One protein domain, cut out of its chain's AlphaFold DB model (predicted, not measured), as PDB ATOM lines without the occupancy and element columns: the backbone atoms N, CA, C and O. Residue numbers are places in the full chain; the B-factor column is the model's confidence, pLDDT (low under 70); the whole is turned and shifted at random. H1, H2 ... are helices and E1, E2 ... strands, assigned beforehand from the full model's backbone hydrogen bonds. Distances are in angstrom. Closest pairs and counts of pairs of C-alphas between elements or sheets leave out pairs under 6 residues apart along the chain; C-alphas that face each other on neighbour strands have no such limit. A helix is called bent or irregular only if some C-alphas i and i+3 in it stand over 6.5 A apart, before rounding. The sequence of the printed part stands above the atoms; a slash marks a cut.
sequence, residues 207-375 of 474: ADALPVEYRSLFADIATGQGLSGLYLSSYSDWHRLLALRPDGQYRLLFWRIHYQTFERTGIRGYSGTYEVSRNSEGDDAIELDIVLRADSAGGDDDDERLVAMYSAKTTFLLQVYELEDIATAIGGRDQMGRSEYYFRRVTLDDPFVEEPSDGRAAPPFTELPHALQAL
ATOM      1  N   ALA A 207     192.903 170.147 224.937       95.06
ATOM      2  CA  ALA A 207     193.613 170.229 226.212       95.06
ATOM      3  C   ALA A 207     195.090 169.829 226.085       95.06
ATOM      4  O   ALA A 207     195.964 170.512 226.624       95.06
ATOM      5  N   ASP A 208     195.385 168.743 225.366       95.00
ATOM      6  CA  ASP A 208     196.760 168.291 225.158       95.00
ATOM      7  C   ASP A 208     197.570 169.311 224.366       95.00
ATOM      8  O   ASP A 208     198.753 169.510 224.647       95.00
ATOM      9  N   ALA A 209     196.951 169.941 223.366       95.12
ATOM     10  CA  ALA A 209     197.584 170.920 222.491       95.12
ATOM     11  C   ALA A 209     198.087 172.150 223.251       95.12
ATOM     12  O   ALA A 209     199.168 172.649 222.926       95.12
ATOM     13  N   LEU A 210     197.361 172.573 224.289       95.38
ATOM     14  CA  LEU A 210     197.720 173.717 225.118       95.38
ATOM     15  C   LEU A 210     199.049 173.514 225.867       95.38
ATOM     16  O   LEU A 210     199.298 172.422 226.403       95.38
ATOM     17  N   PRO A 211     199.865 174.581 226.004       94.75
ATOM     18  CA  PRO A 211     200.978 174.579 226.944       94.75
ATOM     19  C   PRO A 211     200.463 174.307 228.366       94.75
ATOM     20  O   PRO A 211     199.449 174.869 228.792       94.75
ATOM     21  N   VAL A 212     201.137 173.406 229.086       91.25
ATOM     22  CA  VAL A 212     200.655 172.818 230.351       91.25
ATOM     23  C   VAL A 212     200.324 173.893 231.383       91.25
ATOM     24  O   VAL A 212     199.299 173.816 232.060       91.25
ATOM     25  N   GLU A 213     201.156 174.923 231.457       92.69
ATOM     26  CA  GLU A 213     201.056 176.036 232.392       92.69
ATOM     27  C   GLU A 213     199.861 176.974 232.129       92.69
ATOM     28  O   GLU A 213     199.471 177.713 233.030       92.69
ATOM     29  N   TYR A 214     199.223 176.898 230.953       93.12
ATOM     30  CA  TYR A 214     198.030 177.688 230.611       93.12
ATOM     31  C   TYR A 214     196.723 176.890 230.689       93.12
ATOM     32  O   TYR A 214     195.654 177.496 230.680       93.12
ATOM     33  N   ARG A 215     196.762 175.554 230.800       91.31
ATOM     34  CA  ARG A 215     195.558 174.696 230.738       91.31
ATOM     35  C   ARG A 215     194.482 175.076 231.756       91.31
ATOM     36  O   ARG A 215     193.304 175.134 231.414       91.31
ATOM     37  N   SER A 216     194.879 175.383 232.990       90.62
ATOM     38  CA  SER A 216     193.946 175.760 234.062       90.62
ATOM     39  C   SER A 216     193.176 177.047 233.766       90.62
ATOM     40  O   SER A 216     192.063 177.214 234.250       90.62
ATOM     41  N   LEU A 217     193.723 177.939 232.935       89.69
ATOM     42  CA  LEU A 217     193.072 179.199 232.570       89.69
ATOM     43  C   LEU A 217     191.857 179.001 231.655       89.69
ATOM     44  O   LEU A 217     191.023 179.900 231.560       89.69
ATOM     45  N   PHE A 218     191.772 177.845 230.991       92.00
ATOM     46  CA  PHE A 218     190.723 177.504 230.030       92.00
ATOM     47  C   PHE A 218     189.780 176.396 230.530       92.00
ATOM     48  O   PHE A 218     188.746 176.166 229.910       92.00
ATOM     49  N   ALA A 219     190.106 175.734 231.647       85.88
ATOM     50  CA  ALA A 219     189.360 174.585 232.170       85.88
ATOM     51  C   ALA A 219     187.924 174.926 232.610       85.88
ATOM     52  O   ALA A 219     187.011 174.137 232.383       85.88
ATOM     53  N   ASP A 220     187.717 176.116 233.181       80.31
ATOM     54  CA  ASP A 220     186.430 176.524 233.768       80.31
ATOM     55  C   ASP A 220     185.561 177.366 232.813       80.31
ATOM     56  O   ASP A 220     184.602 178.024 233.232       80.31
ATOM     57  N   ILE A 221     185.897 177.406 231.520       82.00
ATOM     58  CA  ILE A 221     185.140 178.192 230.542       82.00
ATOM     59  C   ILE A 221     183.868 177.430 230.171       82.00
ATOM     60  O   ILE A 221     183.880 176.505 229.362       82.00
ATOM     61  N   ALA A 222     182.754 177.838 230.779       65.81
ATOM     62  CA  ALA A 222     181.448 177.259 230.510       65.81
ATOM     63  C   ALA A 222     181.074 177.391 229.023       65.81
ATOM     64  O   ALA A 222     180.998 178.492 228.473       65.81
ATOM     65  N   THR A 223     180.756 176.266 228.387       64.44
ATOM     66  CA  THR A 223     180.054 176.214 227.102       64.44
ATOM     67  C   THR A 223     178.575 176.541 227.328       64.44
ATOM     68  O   THR A 223     177.728 175.667 227.485       64.44
ATOM     69  N   GLY A 224     178.272 177.836 227.437       59.44
ATOM     70  CA  GLY A 224     176.919 178.349 227.672       59.44
ATOM     71  C   GLY A 224     176.121 178.635 226.394       59.44
ATOM     72  O   GLY A 224     176.621 178.506 225.274       59.44
ATOM     73  N   GLN A 225     174.867 179.070 226.569       63.41
ATOM     74  CA  GLN A 225     174.076 179.673 225.488       63.41
ATOM     75  C   GLN A 225     174.723 180.989 225.019       63.41
ATOM     76  O   GLN A 225     175.244 181.749 225.832       63.41
ATOM     77  N   GLY A 226     174.671 181.258 223.712       83.94
ATOM     78  CA  GLY A 226     175.289 182.437 223.097       83.94
ATOM     79  C   GLY A 226     176.752 182.222 222.698       83.94
ATOM     80  O   GLY A 226     177.170 181.096 222.404       83.94
ATOM     81  N   LEU A 227     177.513 183.322 222.670       91.62
ATOM     82  CA  LEU A 227     178.896 183.369 222.185       91.62
ATOM     83  C   LEU A 227     179.942 182.982 223.236       91.62
ATOM     84  O   LEU A 227     181.096 182.776 222.876       91.62
ATOM     85  N   SER A 228     179.579 182.831 224.509       92.94
ATOM     86  CA  SER A 228     180.533 182.395 225.533       92.94
ATOM     87  C   SER A 228     180.997 180.952 225.301       92.94
ATOM     88  O   SER A 228     180.192 180.050 225.050       92.94
ATOM     89  N   GLY A 229     182.300 180.711 225.391       95.19
ATOM     90  CA  GLY A 229     182.900 179.405 225.128       95.19
ATOM     91  C   GLY A 229     184.346 179.503 224.656       95.19
ATOM     92  O   GLY A 229     184.959 180.568 224.724       95.19
ATOM     93  N   LEU A 230     184.872 178.374 224.182       96.44
ATOM     94  CA  LEU A 230     186.211 178.255 223.616       96.44
ATOM     95  C   LEU A 230     186.147 178.193 222.093       96.44
ATOM     96  O   LEU A 230     185.296 177.503 221.529       96.44
ATOM     97  N   TYR A 231     187.083 178.871 221.442       96.75
ATOM     98  CA  TYR A 231     187.189 178.961 219.997       96.75
ATOM     99  C   TYR A 231     188.641 178.753 219.582       96.75
ATOM    100  O   TYR A 231     189.528 179.477 220.026       96.75
ATOM    101  N   LEU A 232     188.887 177.741 218.754       96.38
ATOM    102  CA  LEU A 232     190.210 177.357 218.278       96.38
ATOM    103  C   LEU A 232     190.384 177.784 216.822       96.38
ATOM    104  O   LEU A 232     189.550 177.470 215.974       96.38
ATOM    105  N   SER A 233     191.504 178.437 216.549       95.12
ATOM    106  CA  SER A 233     192.064 178.634 215.216       95.12
ATOM    107  C   SER A 233     193.403 177.899 215.146       95.12
ATOM    108  O   SER A 233     194.129 177.788 216.141       95.12
ATOM    109  N   SER A 234     193.713 177.305 214.001       90.75
ATOM    110  CA  SER A 234     194.942 176.538 213.795       90.75
ATOM    111  C   SER A 234     195.368 176.638 212.348       90.75
ATOM    112  O   SER A 234     194.591 176.281 211.472       90.75
ATOM    113  N   TYR A 235     196.592 177.085 212.095       85.31
ATOM    114  CA  TYR A 235     197.159 177.184 210.757       85.31
ATOM    115  C   TYR A 235     198.624 176.767 210.778       85.31
ATOM    116  O   TYR A 235     199.451 177.363 211.471       85.31
ATOM    117  N   SER A 236     198.944 175.734 209.998       83.56
ATOM    118  CA  SER A 236     200.256 175.086 210.038       83.56
ATOM    119  C   SER A 236     200.627 174.694 211.479       83.56
ATOM    120  O   SER A 236     199.891 173.953 212.127       83.56
ATOM    121  N   ASP A 237     201.745 175.193 212.002       86.81
ATOM    122  CA  ASP A 237     202.213 174.930 213.359       86.81
ATOM    123  C   ASP A 237     201.786 175.995 214.381       86.81
ATOM    124  O   ASP A 237     202.179 175.892 215.543       86.81
ATOM    125  N   TRP A 238     201.016 177.009 213.971       89.69
ATOM    126  CA  TRP A 238     200.496 178.069 214.831       89.69
ATOM    127  C   TRP A 238     199.054 177.801 215.249       89.69
ATOM    128  O   TRP A 238     198.206 177.400 214.450       89.69
ATOM    129  N   HIS A 239     198.761 178.080 216.515       94.88
ATOM    130  CA  HIS A 239     197.454 177.851 217.114       94.88
ATOM    131  C   HIS A 239     197.047 179.025 217.992       94.88
ATOM    132  O   HIS A 239     197.885 179.651 218.651       94.88
ATOM    133  N   ARG A 240     195.740 179.291 218.010       95.81
ATOM    134  CA  ARG A 240     195.128 180.343 218.815       95.81
ATOM    135  C   ARG A 240     193.882 179.815 219.501       95.81
ATOM    136  O   ARG A 240     193.023 179.232 218.844       95.81
ATOM    137  N   LEU A 241     193.767 180.030 220.806       97.50
ATOM    138  CA  LEU A 241     192.583 179.671 221.583       97.50
ATOM    139  C   LEU A 241     192.007 180.926 222.223       97.50
ATOM    140  O   LEU A 241     192.635 181.526 223.097       97.50
ATOM    141  N   LEU A 242     190.805 181.291 221.792       97.56
ATOM    142  CA  LEU A 242     190.012 182.376 222.344       97.56
ATOM    143  C   LEU A 242     188.963 181.804 223.301       97.56
ATOM    144  O   LEU A 242     188.177 180.935 222.937       97.56
ATOM    145  N   ALA A 243     188.930 182.314 224.522       96.75
ATOM    146  CA  ALA A 243     187.870 182.081 225.485       96.75
ATOM    147  C   ALA A 243     187.050 183.355 225.650       96.75
ATOM    148  O   ALA A 243     187.605 184.377 226.045       96.75
ATOM    149  N   LEU A 244     185.741 183.273 225.423       95.94
ATOM    150  CA  LEU A 244     184.783 184.339 225.712       95.94
ATOM    151  C   LEU A 244     183.968 183.955 226.947       95.94
ATOM    152  O   LEU A 244     183.324 182.902 226.966       95.94
ATOM    153  N   ARG A 245     183.997 184.780 227.994       92.88
ATOM    154  CA  ARG A 245     183.316 184.503 229.266       92.88
ATOM    155  C   ARG A 245     182.009 185.292 229.385       92.88
ATOM    156  O   ARG A 245     181.951 186.429 228.938       92.88
ATOM    157  N   PRO A 246     180.972 184.749 230.050       90.25
ATOM    158  CA  PRO A 246     179.687 185.442 230.197       90.25
ATOM    159  C   PRO A 246     179.748 186.796 230.925       90.25
ATOM    160  O   PRO A 246     178.802 187.570 230.842       90.25
ATOM    161  N   ASP A 247     180.830 187.074 231.657       90.44
ATOM    162  CA  ASP A 247     181.080 188.336 232.364       90.44
ATOM    163  C   ASP A 247     181.705 189.426 231.468       90.44
ATOM    164  O   ASP A 247     182.108 190.472 231.978       90.44
ATOM    165  N   GLY A 248     181.796 189.194 230.152       93.19
ATOM    166  CA  GLY A 248     182.376 190.138 229.193       93.19
ATOM    167  C   GLY A 248     183.904 190.141 229.185       93.19
ATOM    168  O   GLY A 248     184.507 191.062 228.648       93.19
ATOM    169  N   GLN A 249     184.552 189.144 229.796       95.50
ATOM    170  CA  GLN A 249     186.009 188.991 229.771       95.50
ATOM    171  C   GLN A 249     186.441 187.990 228.697       95.50
ATOM    172  O   GLN A 249     185.804 186.945 228.535       95.50
ATOM    173  N   TYR A 250     187.567 188.236 228.030       96.25
ATOM    174  CA  TYR A 250     188.192 187.251 227.146       96.25
ATOM    175  C   TYR A 250     189.584 186.822 227.613       96.25
ATOM    176  O   TYR A 250     190.254 187.487 228.408       96.25
ATOM    177  N   ARG A 251     190.026 185.677 227.092       96.00
ATOM    178  CA  ARG A 251     191.430 185.250 227.095       96.00
ATOM    179  C   ARG A 251     191.790 184.743 225.712       96.00
ATOM    180  O   ARG A 251     191.086 183.885 225.197       96.00
ATOM    181  N   LEU A 252     192.885 185.222 225.146       96.88
ATOM    182  CA  LEU A 252     193.392 184.795 223.846       96.88
ATOM    183  C   LEU A 252     194.818 184.282 224.025       96.88
ATOM    184  O   LEU A 252     195.670 184.996 224.548       96.88
ATOM    185  N   LEU A 253     195.078 183.037 223.641       97.06
ATOM    186  CA  LEU A 253     196.398 182.419 223.730       97.06
ATOM    187  C   LEU A 253     196.891 182.043 222.341       97.06
ATOM    188  O   LEU A 253     196.213 181.289 221.655       97.06
ATOM    189  N   PHE A 254     198.093 182.482 221.995       95.56
ATOM    190  CA  PHE A 254     198.858 182.078 220.824       95.56
ATOM    191  C   PHE A 254     199.951 181.108 221.256       95.56
ATOM    192  O   PHE A 254     200.616 181.334 222.270       95.56
ATOM    193  N   TRP A 255     200.180 180.051 220.486       95.56
ATOM    194  CA  TRP A 255     201.345 179.186 220.651       95.56
ATOM    195  C   TRP A 255     201.662 178.442 219.356       95.56
ATOM    196  O   TRP A 255     200.848 178.374 218.437       95.56
ATOM    197  N   ARG A 256     202.853 177.850 219.307       92.88
ATOM    198  CA  ARG A 256     203.270 176.917 218.261       92.88
ATOM    199  C   ARG A 256     203.406 175.513 218.801       92.88
ATOM    200  O   ARG A 256     203.843 175.355 219.942       92.88
ATOM    201  N   ILE A 257     203.147 174.511 217.970       92.00
ATOM    202  CA  ILE A 257     203.525 173.120 218.243       92.00
ATOM    203  C   ILE A 257     204.568 172.702 217.216       92.00
ATOM    204  O   ILE A 257     204.272 172.534 216.038       92.00
ATOM    205  N   HIS A 258     205.806 172.501 217.661       87.88
ATOM    206  CA  HIS A 258     206.862 172.068 216.753       87.88
ATOM    207  C   HIS A 258     206.537 170.676 216.181       87.88
ATOM    208  O   HIS A 258     206.418 169.707 216.927       87.88
ATOM    209  N   TYR A 259     206.478 170.551 214.855       80.31
ATOM    210  CA  TYR A 259     205.989 169.353 214.151       80.31
ATOM    211  C   TYR A 259     206.694 168.025 214.511       80.31
ATOM    212  O   TYR A 259     206.073 166.969 214.446       80.31
ATOM    213  N   GLN A 260     207.976 168.063 214.906       79.06
ATOM    214  CA  GLN A 260     208.736 166.872 215.345       79.06
ATOM    215  C   GLN A 260     208.867 166.705 216.865       79.06
ATOM    216  O   GLN A 260     208.656 165.611 217.380       79.06
ATOM    217  N   THR A 261     209.248 167.758 217.600       87.00
ATOM    218  CA  THR A 261     209.447 167.648 219.053       87.00
ATOM    219  C   THR A 261     208.144 167.690 219.844       87.00
ATOM    220  O   THR A 261     208.153 167.341 221.025       87.00
ATOM    221  N   PHE A 262     207.061 168.161 219.218       90.88
ATOM    222  CA  PHE A 262     205.789 168.540 219.832       90.88
ATOM    223  C   PHE A 262     205.937 169.572 220.957       90.88
ATOM    224  O   PHE A 262     205.036 169.761 221.768       90.88
ATOM    225  N   GLU A 263     207.069 170.268 221.037       92.50
ATOM    226  CA  GLU A 263     207.285 171.301 222.043       92.50
ATOM    227  C   GLU A 263     206.346 172.488 221.787       92.50
ATOM    228  O   GLU A 263     206.179 172.920 220.641       92.50
ATOM    229  N   ARG A 264     205.725 172.998 222.858       94.12
ATOM    230  CA  ARG A 264     204.881 174.193 222.804       94.12
ATOM    231  C   ARG A 264     205.777 175.413 222.990       94.12
ATOM    232  O   ARG A 264     206.441 175.535 224.013       94.12
ATOM    233  N   THR A 265     205.839 176.282 221.989       91.50
ATOM    234  CA  THR A 265     206.749 177.443 221.973       91.50
ATOM    235  C   THR A 265     206.044 178.689 221.447       91.50
ATOM    236  O   THR A 265     204.875 178.627 221.078       91.50
ATOM    237  N   GLY A 266     206.731 179.838 221.437       88.19
ATOM    238  CA  GLY A 266     206.172 181.081 220.892       88.19
ATOM    239  C   GLY A 266     204.900 181.537 221.608       88.19
ATOM    240  O   GLY A 266     204.016 182.102 220.970       88.19
ATOM    241  N   ILE A 267     204.796 181.233 222.904       93.69
ATOM    242  CA  ILE A 267     203.576 181.414 223.684       93.69
ATOM    243  C   ILE A 267     203.365 182.901 223.965       93.69
ATOM    244  O   ILE A 267     204.254 183.552 224.514       93.69
ATOM    245  N   ARG A 268     202.189 183.424 223.618       93.31
ATOM    246  CA  ARG A 268     201.764 184.798 223.927       93.31
ATOM    247  C   ARG A 268     200.307 184.783 224.359       93.31
ATOM    248  O   ARG A 268     199.496 184.088 223.762       93.31
ATOM    249  N   GLY A 269     199.978 185.522 225.413       93.62
ATOM    250  CA  GLY A 269     198.623 185.555 225.965       93.62
ATOM    251  C   GLY A 269     198.101 186.974 226.142       93.62
ATOM    252  O   GLY A 269     198.832 187.841 226.625       93.62
ATOM    253  N   TYR A 270     196.831 187.179 225.820       95.25
ATOM    254  CA  TYR A 270     196.082 188.420 225.991       95.25
ATOM    255  C   TYR A 270     194.825 188.151 226.809       95.25
ATOM    256  O   TYR A 270     194.293 187.038 226.839       95.25
ATOM    257  N   SER A 271     194.367 189.175 227.509       95.06
ATOM    258  CA  SER A 271     193.138 189.132 228.283       95.06
ATOM    259  C   SER A 271     192.633 190.542 228.488       95.06
ATOM    260  O   SER A 271     193.441 191.430 228.767       95.06
ATOM    261  N   GLY A 272     191.322 190.697 228.476       96.50
ATOM    262  CA  GLY A 272     190.668 191.958 228.775       96.50
ATOM    263  C   GLY A 272     189.165 191.836 228.599       96.50
ATOM    264  O   GLY A 272     188.599 190.766 228.849       96.50
ATOM    265  N   THR A 273     188.516 192.925 228.218       97.75
ATOM    266  CA  THR A 273     187.075 192.989 227.981       97.75
ATOM    267  C   THR A 273     186.728 192.785 226.513       97.75
ATOM    268  O   THR A 273     187.504 193.094 225.615       97.75
ATOM    269  N   TYR A 274     185.547 192.233 226.264       97.19
ATOM    270  CA  TYR A 274     184.971 192.211 224.932       97.19
ATOM    271  C   TYR A 274     183.548 192.745 224.952       97.19
ATOM    272  O   TYR A 274     182.804 192.551 225.919       97.19
ATOM    273  N   GLU A 275     183.160 193.368 223.849       96.81
ATOM    274  CA  GLU A 275     181.797 193.813 223.610       96.81
ATOM    275  C   GLU A 275     181.165 192.990 222.492       96.81
ATOM    276  O   GLU A 275     181.834 192.531 221.566       96.81
ATOM    277  N   VAL A 276     179.852 192.782 222.597       95.44
ATOM    278  CA  VAL A 276     179.050 192.192 221.526       95.44
ATOM    279  C   VAL A 276     178.062 193.243 221.068       95.44
ATOM    280  O   VAL A 276     177.257 193.736 221.860       95.44
ATOM    281  N   SER A 277     178.103 193.564 219.783       94.94
ATOM    282  CA  SER A 277     177.138 194.444 219.138       94.94
ATOM    283  C   SER A 277     176.410 193.682 218.037       94.94
ATOM    284  O   SER A 277     176.928 192.712 217.490       94.94
ATOM    285  N   ARG A 278     175.184 194.097 217.724       94.69
ATOM    286  CA  ARG A 278     174.428 193.560 216.592       94.69
ATOM    287  C   ARG A 278     174.285 194.648 215.542       94.69
ATOM    288  O   ARG A 278     173.815 195.740 215.869       94.69
ATOM    289  N   ASN A 279     174.702 194.365 214.311       87.38
ATOM    290  CA  ASN A 279     174.573 195.318 213.210       87.38
ATOM    291  C   ASN A 279     173.108 195.420 212.725       87.38
ATOM    292  O   ASN A 279     172.229 194.679 213.174       87.38
ATOM    293  N   SER A 280     172.827 196.358 211.813       85.88
ATOM    294  CA  SER A 280     171.479 196.568 211.259       85.88
ATOM    295  C   SER A 280     170.925 195.359 210.504       85.88
ATOM    296  O   SER A 280     169.710 195.183 210.462       85.88
ATOM    297  N   GLU A 281     171.807 194.527 209.952       87.31
ATOM    298  CA  GLU A 281     171.472 193.307 209.211       87.31
ATOM    299  C   GLU A 281     171.258 192.097 210.139       87.31
ATOM    300  O   GLU A 281     170.799 191.042 209.711       87.31
ATOM    301  N   GLY A 282     171.532 192.246 211.439       89.94
ATOM    302  CA  GLY A 282     171.337 191.208 212.446       89.94
ATOM    303  C   GLY A 282     172.555 190.325 212.725       89.94
ATOM    304  O   GLY A 282     172.419 189.385 213.509       89.94
ATOM    305  N   ASP A 283     173.725 190.625 212.156       95.19
ATOM    306  CA  ASP A 283     174.964 189.914 212.479       95.19
ATOM    307  C   ASP A 283     175.499 190.359 213.843       95.19
ATOM    308  O   ASP A 283     175.541 191.555 214.151       95.19
ATOM    309  N   ASP A 284     175.943 189.392 214.644       96.12
ATOM    310  CA  ASP A 284     176.613 189.659 215.912       96.12
ATOM    311  C   ASP A 284     178.114 189.872 215.662       96.12
ATOM    312  O   ASP A 284     178.807 188.973 215.181       96.12
ATOM    313  N   ALA A 285     178.612 191.055 216.006       95.75
ATOM    314  CA  ALA A 285     180.022 191.411 215.977       95.75
ATOM    315  C   ALA A 285     180.608 191.386 217.394       95.75
ATOM    316  O   ALA A 285     179.956 191.801 218.354       95.75
ATOM    317  N   ILE A 286     181.840 190.900 217.509       97.12
ATOM    318  CA  ILE A 286     182.624 190.849 218.738       97.12
ATOM    319  C   ILE A 286     183.816 191.785 218.564       97.12
ATOM    320  O   ILE A 286     184.531 191.680 217.567       97.12
ATOM    321  N   GLU A 287     184.037 192.661 219.538       97.81
ATOM    322  CA  GLU A 287     185.205 193.540 219.599       97.81
ATOM    323  C   GLU A 287     185.986 193.239 220.880       97.81
ATOM    324  O   GLU A 287     185.429 193.303 221.977       97.81
ATOM    325  N   LEU A 288     187.243 192.823 220.734       97.94
ATOM    326  CA  LEU A 288     188.164 192.497 221.822       97.94
ATOM    327  C   LEU A 288     189.059 193.707 222.101       97.94
ATOM    328  O   LEU A 288     189.648 194.247 221.176       97.94
ATOM    329  N   ASP A 289     189.264 194.089 223.360       96.56
ATOM    330  CA  ASP A 289     190.188 195.179 223.723       96.56
ATOM    331  C   ASP A 289     191.679 194.760 223.686       96.56
ATOM    332  O   ASP A 289     192.409 194.836 224.678       96.56
ATOM    333  N   ILE A 290     192.170 194.263 222.547       94.62
ATOM    334  CA  ILE A 290     193.553 193.774 222.439       94.62
ATOM    335  C   ILE A 290     194.541 194.939 222.573       94.62
ATOM    336  O   ILE A 290     194.663 195.800 221.709       94.62
ATOM    337  N   VAL A 291     195.315 194.937 223.662       92.31
ATOM    338  CA  VAL A 291     196.398 195.905 223.882       92.31
ATOM    339  C   VAL A 291     197.743 195.255 223.576       92.31
ATOM    340  O   VAL A 291     198.226 194.405 224.336       92.31
ATOM    341  N   LEU A 292     198.374 195.689 222.482       89.75
ATOM    342  CA  LEU A 292     199.711 195.240 222.104       89.75
ATOM    343  C   LEU A 292     200.755 195.627 223.162       89.75
ATOM    344  O   LEU A 292     200.745 196.709 223.755       89.75
ATOM    345  N   ARG A 293     201.694 194.714 223.384       88.50
ATOM    346  CA  ARG A 293     202.814 194.821 224.323       88.50
ATOM    347  C   ARG A 293     204.140 194.749 223.568       88.50
ATOM    348  O   ARG A 293     204.186 194.393 222.399       88.50
ATOM    349  N   ALA A 294     205.244 195.027 224.259       83.00
ATOM    350  CA  ALA A 294     206.584 194.971 223.664       83.00
ATOM    351  C   ALA A 294     206.966 193.582 223.105       83.00
ATOM    352  O   ALA A 294     207.844 193.495 222.253       83.00
ATOM    353  N   ASP A 295     206.331 192.512 223.593       81.38
ATOM    354  CA  ASP A 295     206.515 191.128 223.146       81.38
ATOM    355  C   ASP A 295     205.478 190.668 222.103       81.38
ATOM    356  O   ASP A 295     205.457 189.490 221.750       81.38
ATOM    357  N   SER A 296     204.611 191.568 221.626       84.81
ATOM    358  CA  SER A 296     203.593 191.256 220.614       84.81
ATOM    359  C   SER A 296     204.176 191.216 219.202       84.81
ATOM    360  O   SER A 296     205.104 191.959 218.874       84.81
ATOM    361  N   ALA A 297     203.614 190.356 218.359       81.56
ATOM    362  CA  ALA A 297     203.811 190.388 216.917       81.56
ATOM    363  C   ALA A 297     202.860 191.412 216.275       81.56
ATOM    364  O   ALA A 297     201.813 191.728 216.830       81.56
ATOM    365  N   GLY A 298     203.225 191.918 215.095       73.50
ATOM    366  CA  GLY A 298     202.479 192.984 214.415       73.50
ATOM    367  C   GLY A 298     201.095 192.611 213.866       73.50
ATOM    368  O   GLY A 298     200.490 193.483 213.270       73.50
ATOM    369  N   GLY A 299     200.643 191.361 214.026       82.00
ATOM    370  CA  GLY A 299     199.286 190.905 213.678       82.00
ATOM    371  C   GLY A 299     198.594 190.169 214.833       82.00
ATOM    372  O   GLY A 299     197.642 189.423 214.636       82.00
ATOM    373  N   ASP A 300     199.094 190.309 216.069       84.38
ATOM    374  CA  ASP A 300     198.422 189.704 217.232       84.38
ATOM    375  C   ASP A 300     197.071 190.399 217.543       84.38
ATOM    376  O   ASP A 300     196.256 189.850 218.285       84.38
ATOM    377  N   ASP A 301     196.824 191.586 216.979       88.06
ATOM    378  CA  ASP A 301     195.571 192.352 217.018       88.06
ATOM    379  C   ASP A 301     194.635 192.088 215.823       88.06
ATOM    380  O   ASP A 301     193.512 192.585 215.823       88.06
ATOM    381  N   ASP A 302     194.997 191.224 214.868       90.38
ATOM    382  CA  ASP A 302     194.107 190.850 213.749       90.38
ATOM    383  C   ASP A 302     192.795 190.190 214.234       90.38
ATOM    384  O   ASP A 302     191.780 190.165 213.535       90.38
ATOM    385  N   ASP A 303     192.800 189.660 215.463       93.19
ATOM    386  CA  ASP A 303     191.654 189.052 216.143       93.19
ATOM    387  C   ASP A 303     190.765 190.064 216.901       93.19
ATOM    388  O   ASP A 303     189.804 189.652 217.552       93.19
ATOM    389  N   GLU A 304     191.062 191.371 216.837       95.88
ATOM    390  CA  GLU A 304     190.334 192.436 217.551       95.88
ATOM    391  C   GLU A 304     188.850 192.467 217.171       95.88
ATOM    392  O   GLU A 304     187.990 192.628 218.036       95.88
ATOM    393  N   ARG A 305     188.529 192.284 215.886       96.88
ATOM    394  CA  ARG A 305     187.163 192.409 215.358       96.88
ATOM    395  C   ARG A 305     186.729 191.124 214.674       96.88
ATOM    396  O   ARG A 305     187.284 190.733 213.645       96.88
ATOM    397  N   LEU A 306     185.688 190.497 215.215       97.81
ATOM    398  CA  LEU A 306     185.153 189.224 214.735       97.81
ATOM    399  C   LEU A 306     183.655 189.334 214.426       97.81
ATOM    400  O   LEU A 306     182.934 190.089 215.072       97.81
ATOM    401  N   VAL A 307     183.158 188.525 213.492       97.44
ATOM    402  CA  VAL A 307     181.718 188.330 213.253       97.44
ATOM    403  C   VAL A 307     181.325 186.882 213.525       97.44
ATOM    404  O   VAL A 307     182.023 185.942 213.134       97.44
ATOM    405  N   ALA A 308     180.213 186.683 214.226       97.00
ATOM    406  CA  ALA A 308     179.702 185.357 214.524       97.00
ATOM    407  C   ALA A 308     179.003 184.745 213.306       97.00
ATOM    408  O   ALA A 308     178.106 185.342 212.714       97.00
ATOM    409  N   MET A 309     179.363 183.504 212.986       96.06
ATOM    410  CA  MET A 309     178.666 182.673 212.011       96.06
ATOM    411  C   MET A 309     178.051 181.470 212.722       96.06
ATOM    412  O   MET A 309     178.748 180.643 213.323       96.06
ATOM    413  N   TYR A 310     176.729 181.365 212.643       93.38
ATOM    414  CA  TYR A 310     175.958 180.316 213.293       93.38
ATOM    415  C   TYR A 310     175.617 179.221 212.286       93.38
ATOM    416  O   TYR A 310     174.642 179.333 211.551       93.38
ATOM    417  N   SER A 311     176.403 178.143 212.282       89.31
ATOM    418  CA  SER A 311     176.089 176.959 211.485       89.31
ATOM    419  C   SER A 311     175.358 175.903 212.311       89.31
ATOM    420  O   SER A 311     175.553 175.795 213.525       89.31
ATOM    421  N   ALA A 312     174.571 175.051 211.648       84.81
ATOM    422  CA  ALA A 312     173.885 173.921 212.276       84.81
ATOM    423  C   ALA A 312     174.827 172.980 213.057       84.81
ATOM    424  O   ALA A 312     174.395 172.313 213.997       84.81
ATOM    425  N   LYS A 313     176.110 172.904 212.671       83.12
ATOM    426  CA  LYS A 313     177.102 172.008 213.292       83.12
ATOM    427  C   LYS A 313     177.929 172.665 214.394       83.12
ATOM    428  O   LYS A 313     178.363 171.974 215.310       83.12
ATOM    429  N   THR A 314     178.219 173.959 214.277       90.88
ATOM    430  CA  THR A 314     179.095 174.688 215.204       90.88
ATOM    431  C   THR A 314     178.978 176.193 214.980       90.88
ATOM    432  O   THR A 314     178.556 176.652 213.921       90.88
ATOM    433  N   THR A 315     179.410 176.972 215.965       94.62
ATOM    434  CA  THR A 315     179.647 178.408 215.803       94.62
ATOM    435  C   THR A 315     181.069 178.639 215.302       94.62
ATOM    436  O   THR A 315     181.999 177.950 215.740       94.62
ATOM    437  N   PHE A 316     181.230 179.618 214.421       96.31
ATOM    438  CA  PHE A 316     182.522 180.169 214.039       96.31
ATOM    439  C   PHE A 316     182.582 181.658 214.373       96.31
ATOM    440  O   PHE A 316     181.548 182.324 214.423       96.31
ATOM    441  N   LEU A 317     183.792 182.163 214.579       97.62
ATOM    442  CA  LEU A 317     184.086 183.590 214.670       97.62
ATOM    443  C   LEU A 317     185.023 183.932 213.518       97.62
ATOM    444  O   LEU A 317     186.100 183.348 213.438       97.62
ATOM    445  N   LEU A 318     184.603 184.805 212.612       97.75
ATOM    446  CA  LEU A 318     185.357 185.157 211.409       97.75
ATOM    447  C   LEU A 318     186.053 186.497 211.629       97.75
ATOM    448  O   LEU A 318     185.405 187.424 212.114       97.75
ATOM    449  N   GLN A 319     187.329 186.611 211.273       96.56
ATOM    450  CA  GLN A 319     188.041 187.887 211.312       96.56
ATOM    451  C   GLN A 319     187.408 188.864 210.321       96.56
ATOM    452  O   GLN A 319     187.221 188.540 209.148       96.56
ATOM    453  N   VAL A 320     187.063 190.066 210.789       95.00
ATOM    454  CA  VAL A 320     186.374 191.070 209.962       95.00
ATOM    455  C   VAL A 320     187.253 191.527 208.797       95.00
ATOM    456  O   VAL A 320     186.747 191.698 207.690       95.00
ATOM    457  N   TYR A 321     188.557 191.676 209.030       92.62
ATOM    458  CA  TYR A 321     189.519 192.099 208.008       92.62
ATOM    459  C   TYR A 321     189.737 191.048 206.909       92.62
ATOM    460  O   TYR A 321     190.159 191.401 205.815       92.62
ATOM    461  N   GLU A 322     189.360 189.791 207.159       94.69
ATOM    462  CA  GLU A 322     189.571 188.662 206.244       94.69
ATOM    463  C   GLU A 322     188.278 188.190 205.556       94.69
ATOM    464  O   GLU A 322     188.257 187.171 204.863       94.69
ATOM    465  N   LEU A 323     187.161 188.910 205.723       94.69
ATOM    466  CA  LEU A 323     185.879 188.504 205.132       94.69
ATOM    467  C   LEU A 323     185.918 188.445 203.601       94.69
ATOM    468  O   LEU A 323     185.240 187.604 203.013       94.69
ATOM    469  N   GLU A 324     186.707 189.295 202.944       92.94
ATOM    470  CA  GLU A 324     186.867 189.256 201.487       92.94
ATOM    471  C   GLU A 324     187.622 188.009 201.016       92.94
ATOM    472  O   GLU A 324     187.223 187.377 200.029       92.94
ATOM    473  N   ASP A 325     188.658 187.608 201.749       91.56
ATOM    474  CA  ASP A 325     189.430 186.391 201.499       91.56
ATOM    475  C   ASP A 325     188.581 185.138 201.746       91.56
ATOM    476  O   ASP A 325     188.537 184.229 200.907       91.56
ATOM    477  N   ILE A 326     187.828 185.111 202.851       94.44
ATOM    478  CA  ILE A 326     186.868 184.042 203.153       94.44
ATOM    479  C   ILE A 326     185.802 183.971 202.051       94.44
ATOM    480  O   ILE A 326     185.543 182.895 201.512       94.44
ATOM    481  N   ALA A 327     185.211 185.101 201.653       94.00
ATOM    482  CA  ALA A 327     184.210 185.150 200.587       94.00
ATOM    483  C   ALA A 327     184.765 184.633 199.255       94.00
ATOM    484  O   ALA A 327     184.077 183.920 198.524       94.00
ATOM    485  N   THR A 328     186.016 184.971 198.945       90.94
ATOM    486  CA  THR A 328     186.723 184.490 197.757       90.94
ATOM    487  C   THR A 328     186.908 182.974 197.788       90.94
ATOM    488  O   THR A 328     186.666 182.302 196.785       90.94
ATOM    489  N   ALA A 329     187.293 182.410 198.935       91.50
ATOM    490  CA  ALA A 329     187.429 180.966 199.092       91.50
ATOM    491  C   ALA A 329     186.080 180.239 198.964       91.50
ATOM    492  O   ALA A 329     186.008 179.214 198.279       91.50
ATOM    493  N   ILE A 330     185.012 180.793 199.545       92.62
ATOM    494  CA  ILE A 330     183.669 180.205 199.479       92.62
ATOM    495  C   ILE A 330     183.143 180.269 198.045       92.62
ATOM    496  O   ILE A 330     182.802 179.237 197.479       92.62
ATOM    497  N   GLY A 331     183.132 181.450 197.424       89.31
ATOM    498  CA  GLY A 331     182.624 181.624 196.060       89.31
ATOM    499  C   GLY A 331     183.427 180.860 195.004       89.31
ATOM    500  O   GLY A 331     182.876 180.465 193.979       89.31
ATOM    501  N   GLY A 332     184.719 180.626 195.249       88.38
ATOM    502  CA  GLY A 332     185.588 179.909 194.322       88.38
ATOM    503  C   GLY A 332     185.607 178.391 194.507       88.38
ATOM    504  O   GLY A 332     185.691 177.675 193.514       88.38
ATOM    505  N   ARG A 333     185.584 177.891 195.749       88.56
ATOM    506  CA  ARG A 333     185.868 176.477 196.083       88.56
ATOM    507  C   ARG A 333     184.896 175.845 197.081       88.56
ATOM    508  O   ARG A 333     185.143 174.724 197.518       88.56
ATOM    509  N   ASP A 334     183.848 176.552 197.495       91.38
ATOM    510  CA  ASP A 334     182.920 176.128 198.553       91.38
ATOM    511  C   ASP A 334     183.642 175.749 199.870       91.38
ATOM    512  O   ASP A 334     183.238 174.858 200.624       91.38
ATOM    513  N   GLN A 335     184.743 176.450 200.157       92.56
ATOM    514  CA  GLN A 335     185.590 176.273 201.338       92.56
ATOM    515  C   GLN A 335     185.712 177.577 202.124       92.56
ATOM    516  O   GLN A 335     185.678 178.657 201.552       92.56
ATOM    517  N   MET A 336     185.931 177.480 203.433       92.12
ATOM    518  CA  MET A 336     186.124 178.629 204.326       92.12
ATOM    519  C   MET A 336     187.454 179.373 204.109       92.12
ATOM    520  O   MET A 336     187.640 180.444 204.676       92.12
ATOM    521  N   GLY A 337     188.384 178.824 203.321       89.00
ATOM    522  CA  GLY A 337     189.708 179.413 203.116       89.00
ATOM    523  C   GLY A 337     190.672 179.114 204.262       89.00
ATOM    524  O   GLY A 337     190.489 178.154 205.007       89.00
ATOM    525  N   ARG A 338     191.738 179.908 204.396       88.81
ATOM    526  CA  ARG A 338     192.787 179.638 205.390       88.81
ATOM    527  C   ARG A 338     192.181 179.628 206.792       88.81
ATOM    528  O   ARG A 338     191.469 180.542 207.193       88.81
ATOM    529  N   SER A 339     192.498 178.593 207.558       89.69
ATOM    530  CA  SER A 339     191.967 178.386 208.906       89.69
ATOM    531  C   SER A 339     192.462 179.391 209.946       89.69
ATOM    532  O   SER A 339     191.962 179.392 211.065       89.69
ATOM    533  N   GLU A 340     193.414 180.259 209.594       90.81
ATOM    534  CA  GLU A 340     193.772 181.428 210.401       90.81
ATOM    535  C   GLU A 340     192.749 182.570 210.293       90.81
ATOM    536  O   GLU A 340     192.756 183.447 211.142       90.81
ATOM    537  N   TYR A 341     191.832 182.570 209.326       93.75
ATOM    538  CA  TYR A 341     190.856 183.661 209.177       93.75
ATOM    539  C   TYR A 341     189.612 183.481 210.051       93.75
ATOM    540  O   TYR A 341     188.741 184.349 210.127       93.75
ATOM    541  N   TYR A 342     189.492 182.335 210.722       95.44
ATOM    542  CA  TYR A 342     188.345 182.029 211.559       95.44
ATOM    543  C   TYR A 342     188.723 181.179 212.764       95.44
ATOM    544  O   TYR A 342     189.650 180.374 212.738       95.44
ATOM    545  N   PHE A 343     187.926 181.286 213.818       96.50
ATOM    546  CA  PHE A 343     187.932 180.338 214.914       96.50
ATOM    547  C   PHE A 343     186.712 179.433 214.840       96.50
ATOM    548  O   PHE A 343     185.603 179.877 214.545       96.50
ATOM    549  N   ARG A 344     186.895 178.165 215.195       94.75
ATOM    550  CA  ARG A 344     185.813 177.199 215.374       94.75
ATOM    551  C   ARG A 344     185.558 176.983 216.856       94.75
ATOM    552  O   ARG A 344     186.500 176.770 217.617       94.75
ATOM    553  N   ARG A 345     184.293 176.964 217.267       94.81
ATOM    554  CA  ARG A 345     183.929 176.598 218.640       94.81
ATOM    555  C   ARG A 345     184.393 175.173 218.968       94.81
ATOM    556  O   ARG A 345     184.229 174.260 218.154       94.81
ATOM    557  N   VAL A 346     184.975 175.002 220.151       94.38
ATOM    558  CA  VAL A 346     185.523 173.731 220.648       94.38
ATOM    559  C   VAL A 346     185.225 173.520 222.130       94.38
ATOM    560  O   VAL A 346     184.872 174.452 222.853       94.38
ATOM    561  N   THR A 347     185.420 172.290 222.593       94.00
ATOM    562  CA  THR A 347     185.668 171.962 224.003       94.00
ATOM    563  C   THR A 347     187.114 171.503 224.197       94.00
ATOM    564  O   THR A 347     187.802 171.170 223.233       94.00
ATOM    565  N   LEU A 348     187.601 171.485 225.440       94.06
ATOM    566  CA  LEU A 348     188.952 170.993 225.733       94.06
ATOM    567  C   LEU A 348     189.127 169.494 225.430       94.06
ATOM    568  O   LEU A 348     190.232 169.077 225.087       94.06
ATOM    569  N   ASP A 349     188.044 168.719 225.511       94.31
ATOM    570  CA  ASP A 349     188.036 167.277 225.244       94.31
ATOM    571  C   ASP A 349     187.859 166.949 223.753       94.31
ATOM    572  O   ASP A 349     187.974 165.787 223.355       94.31
ATOM    573  N   ASP A 350     187.590 167.955 222.912       94.69
ATOM    574  CA  ASP A 350     187.461 167.743 221.475       94.69
ATOM    575  C   ASP A 350     188.782 167.211 220.891       94.69
ATOM    576  O   ASP A 350     189.868 167.644 221.302       94.69
ATOM    577  N   PRO A 351     188.719 166.325 219.880       96.00
ATOM    578  CA  PRO A 351     189.902 165.890 219.155       96.00
ATOM    579  C   PRO A 351     190.675 167.076 218.567       96.00
ATOM    580  O   PRO A 351     190.101 167.944 217.901       96.00
ATOM    581  N   PHE A 352     191.994 167.083 218.764       94.19
ATOM    582  CA  PHE A 352     192.879 168.060 218.136       94.19
ATOM    583  C   PHE A 352     193.221 167.606 216.719       94.19
ATOM    584  O   PHE A 352     194.150 166.830 216.493       94.19
ATOM    585  N   VAL A 353     192.404 168.052 215.771       86.56
ATOM    586  CA  VAL A 353     192.533 167.705 214.355       86.56
ATOM    587  C   VAL A 353     193.191 168.859 213.619       86.56
ATOM    588  O   VAL A 353     192.782 170.006 213.776       86.56
ATOM    589  N   GLU A 354     194.190 168.534 212.804       81.25
ATOM    590  CA  GLU A 354     194.827 169.481 211.895       81.25
ATOM    591  C   GLU A 354     193.791 170.063 210.923       81.25
ATOM    592  O   GLU A 354     192.959 169.340 210.364       81.25
ATOM    593  N   GLU A 355     193.808 171.385 210.760       83.94
ATOM    594  CA  GLU A 355     192.936 172.063 209.804       83.94
ATOM    595  C   GLU A 355     193.448 171.811 208.375       83.94
ATOM    596  O   GLU A 355     194.658 171.881 208.143       83.94
ATOM    597  N   PRO A 356     192.572 171.512 207.398       83.81
ATOM    598  CA  PRO A 356     192.996 171.388 206.007       83.81
ATOM    599  C   PRO A 356     193.624 172.696 205.512       83.81
ATOM    600  O   PRO A 356     193.144 173.775 205.853       83.81
ATOM    601  N   SER A 357     194.645 172.609 204.653       72.00
ATOM    602  CA  SER A 357     195.339 173.790 204.112       72.00
ATOM    603  C   SER A 357     194.403 174.762 203.387       72.00
ATOM    604  O   SER A 357     194.557 175.974 203.501       72.00
ATOM    605  N   ASP A 358     193.416 174.217 202.671       70.38
ATOM    606  CA  ASP A 358     192.415 174.983 201.923       70.38
ATOM    607  C   ASP A 358     191.169 175.321 202.778       70.38
ATOM    608  O   ASP A 358     190.186 175.866 202.273       70.38
ATOM    609  N   GLY A 359     191.203 175.003 204.075       83.00
ATOM    610  CA  GLY A 359     190.106 175.222 205.007       83.00
ATOM    611  C   GLY A 359     189.069 174.115 205.052       83.00
ATOM    612  O   GLY A 359     189.106 173.110 204.337       83.00
ATOM    613  N   ARG A 360     188.089 174.312 205.931       90.00
ATOM    614  CA  ARG A 360     186.908 173.444 206.031       90.00
ATOM    615  C   ARG A 360     185.918 173.749 204.911       90.00
ATOM    616  O   ARG A 360     185.905 174.849 204.373       90.00
ATOM    617  N   ALA A 361     185.039 172.793 204.615       92.88
ATOM    618  CA  ALA A 361     183.884 173.048 203.756       92.88
ATOM    619  C   ALA A 361     183.034 174.195 204.327       92.88
ATOM    620  O   ALA A 361     182.799 174.246 205.542       92.88
ATOM    621  N   ALA A 362     182.589 175.093 203.453       93.00
ATOM    622  CA  ALA A 362     181.742 176.212 203.828       93.00
ATOM    623  C   ALA A 362     180.357 175.720 204.292       93.00
ATOM    624  O   ALA A 362     179.819 174.761 203.725       93.00
ATOM    625  N   PRO A 363     179.748 176.345 205.314       93.88
ATOM    626  CA  PRO A 363     178.334 176.145 205.605       93.88
ATOM    627  C   PRO A 363     177.440 176.581 204.431       93.88
ATOM    628  O   PRO A 363     177.886 177.331 203.560       93.88
ATOM    629  N   PRO A 364     176.164 176.153 204.407       93.19
ATOM    630  CA  PRO A 364     175.189 176.660 203.446       93.19
ATOM    631  C   PRO A 364     175.144 178.191 203.437       93.19
ATOM    632  O   PRO A 364     175.205 178.814 204.494       93.19
ATOM    633  N   PHE A 365     174.952 178.792 202.259       92.56
ATOM    634  CA  PHE A 365     174.932 180.251 202.082       92.56
ATOM    635  C   PHE A 365     173.993 180.978 203.063       92.56
ATOM    636  O   PHE A 365     174.334 182.026 203.599       92.56
ATOM    637  N   THR A 366     172.835 180.385 203.366       92.38
ATOM    638  CA  THR A 366     171.838 180.934 204.301       92.38
ATOM    639  C   THR A 366     172.269 180.922 205.772       92.38
ATOM    640  O   THR A 366     171.600 181.535 206.595       92.38
ATOM    641  N   GLU A 367     173.325 180.182 206.124       93.94
ATOM    642  CA  GLU A 367     173.916 180.143 207.472       93.94
ATOM    643  C   GLU A 367     175.074 181.147 207.634       93.94
ATOM    644  O   GLU A 367     175.591 181.322 208.739       93.94
ATOM    645  N   LEU A 368     175.504 181.799 206.548       95.19
ATOM    646  CA  LEU A 368     176.576 182.793 206.581       95.19
ATOM    647  C   LEU A 368     176.051 184.123 207.154       95.19
ATOM    648  O   LEU A 368     174.895 184.466 206.909       95.19
ATOM    649  N   PRO A 369     176.868 184.908 207.877       95.88
ATOM    650  CA  PRO A 369     176.488 186.261 208.279       95.88
ATOM    651  C   PRO A 369     176.265 187.149 207.046       95.88
ATOM    652  O   PRO A 369     176.920 186.963 206.017       95.88
ATOM    653  N   HIS A 370     175.365 188.126 207.138       95.25
ATOM    654  CA  HIS A 370     174.990 189.002 206.022       95.25
ATOM    655  C   HIS A 370     176.186 189.783 205.484       95.25
ATOM    656  O   HIS A 370     176.334 189.904 204.269       95.25
ATOM    657  N   ALA A 371     177.084 190.229 206.366       93.94
ATOM    658  CA  ALA A 371     178.347 190.853 205.980       93.94
ATOM    659  C   ALA A 371     179.175 189.977 205.022       93.94
ATOM    660  O   ALA A 371     179.797 190.495 204.101       93.94
ATOM    661  N   LEU A 372     179.155 188.652 205.201       94.81
ATOM    662  CA  LEU A 372     179.853 187.716 204.321       94.81
ATOM    663  C   LEU A 372     179.028 187.379 203.070       94.81
ATOM    664  O   LEU A 372     179.586 187.302 201.980       94.81
ATOM    665  N   GLN A 373     177.706 187.222 203.201       94.62
ATOM    666  CA  GLN A 373     176.810 186.999 202.056       94.62
ATOM    667  C   GLN A 373     176.917 188.126 201.023       94.62
ATOM    668  O   GLN A 373     176.959 187.852 199.828       94.62
ATOM    669  N   ALA A 374     177.020 189.378 201.477       91.56
ATOM    670  CA  ALA A 374     177.160 190.553 200.618       91.56
ATOM    671  C   ALA A 374     178.448 190.551 199.773       91.56
ATOM    672  O   ALA A 374     178.522 191.252 198.768       91.56
ATOM    673  N   LEU A 375     179.456 189.770 200.175       91.31
ATOM    674  CA  LEU A 375     180.764 189.683 199.527       91.31
ATOM    675  C   LEU A 375     180.915 188.460 198.613       91.31
ATOM    676  O   LEU A 375     181.932 188.340 197.922       91.31
TER     677      LEU A 375
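This is residues 207 to 375 of the 474 residues of the protein "GAD-like domain-containing protein" of Brucella cytisi (UniProt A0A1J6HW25). What shape would one see first? It is a closed barrel of eight antiparallel strands, E1 to E8, ringed in chain order, with the long strand E4 bending in its wall. Three helices lie outside: H1 over one part of the wall, H2 and H3 together by another. What is it made of? Of 169 printed residues under half are in named elements, of mixed class: H1, E1 to E7, H2, E8, H3 along the chain. It is compact, with a radius of gyration of the C-alphas of 15.4 A and spans of 41 by 36 by 32 A.

What comes first? H1, residues 216 to 219, is on the barrel, outside it, at a height of 9.6 A, and only just over E2, residues 238 to 244, with 3 C-alphas falling on that strand. Their closest C-alphas, Phe 218 and Ala 243, are 7.1 A apart. How does the ring run? E1, residues 229 to 235, E2, E3, residues 249 to 257, E4, residues 264 to 278, E5, residues 284 to 288, E6, residues 305 to 310, and E7, residues 315 to 319, form a meander, each strand the antiparallel neighbour of the one before and each successive pair a hairpin. E4 bends by 66 degrees at residue 272; it pairs with E3 over residues 264 to 273, N 254 and O 268 being 2.8 A apart, and with E5 over residues 274 to 278, N 285 and O 277 being 2.8 A apart. E8, residues 342 to 346, is antiparallel to E7, N 343 and O 317 being 2.8 A apart, and to E1, N 232 and O 344 being 2.8 A apart. Where are the later helices? H2, residues 320 to 333, is outside the barrel at a height of 8.9 A over E7 and, only just, E8 with 3 C-alphas, slantwise at 51 degrees to E7 on the local plane; it is irregular, C-alphas 321 and 324 being 7.6 A apart. Its residues 323 to 327 alone touch H3, residues 370 to 373, with closest C-alphas Leu 323 and Leu 372 at 6.1 A. In H2, 8 of 10 O i to N i+4 pairs are within hydrogen-bond range; H1 and H3 are too short for such a pair.

Where are the anchors? C-alpha 216 of H1 is at (193.946, 175.760, 234.062), and C-alpha 373 of H3 is at (176.810, 186.999, 202.056). Which elements are longest? From first to last C-alpha, E4 measures 36.6 A, E3 26.3 A, E1 20.4 A, and E2 and H2 each 20.1 A.

Is the printed part whole? It has no cut; the links E5 to E6 and E8 to H3 are long. How large and sure is it? The two C-alphas farthest apart, Thr 261 and Ser 280, are 48.4 A apart; residues 222 to 225 are under 70 in pLDDT.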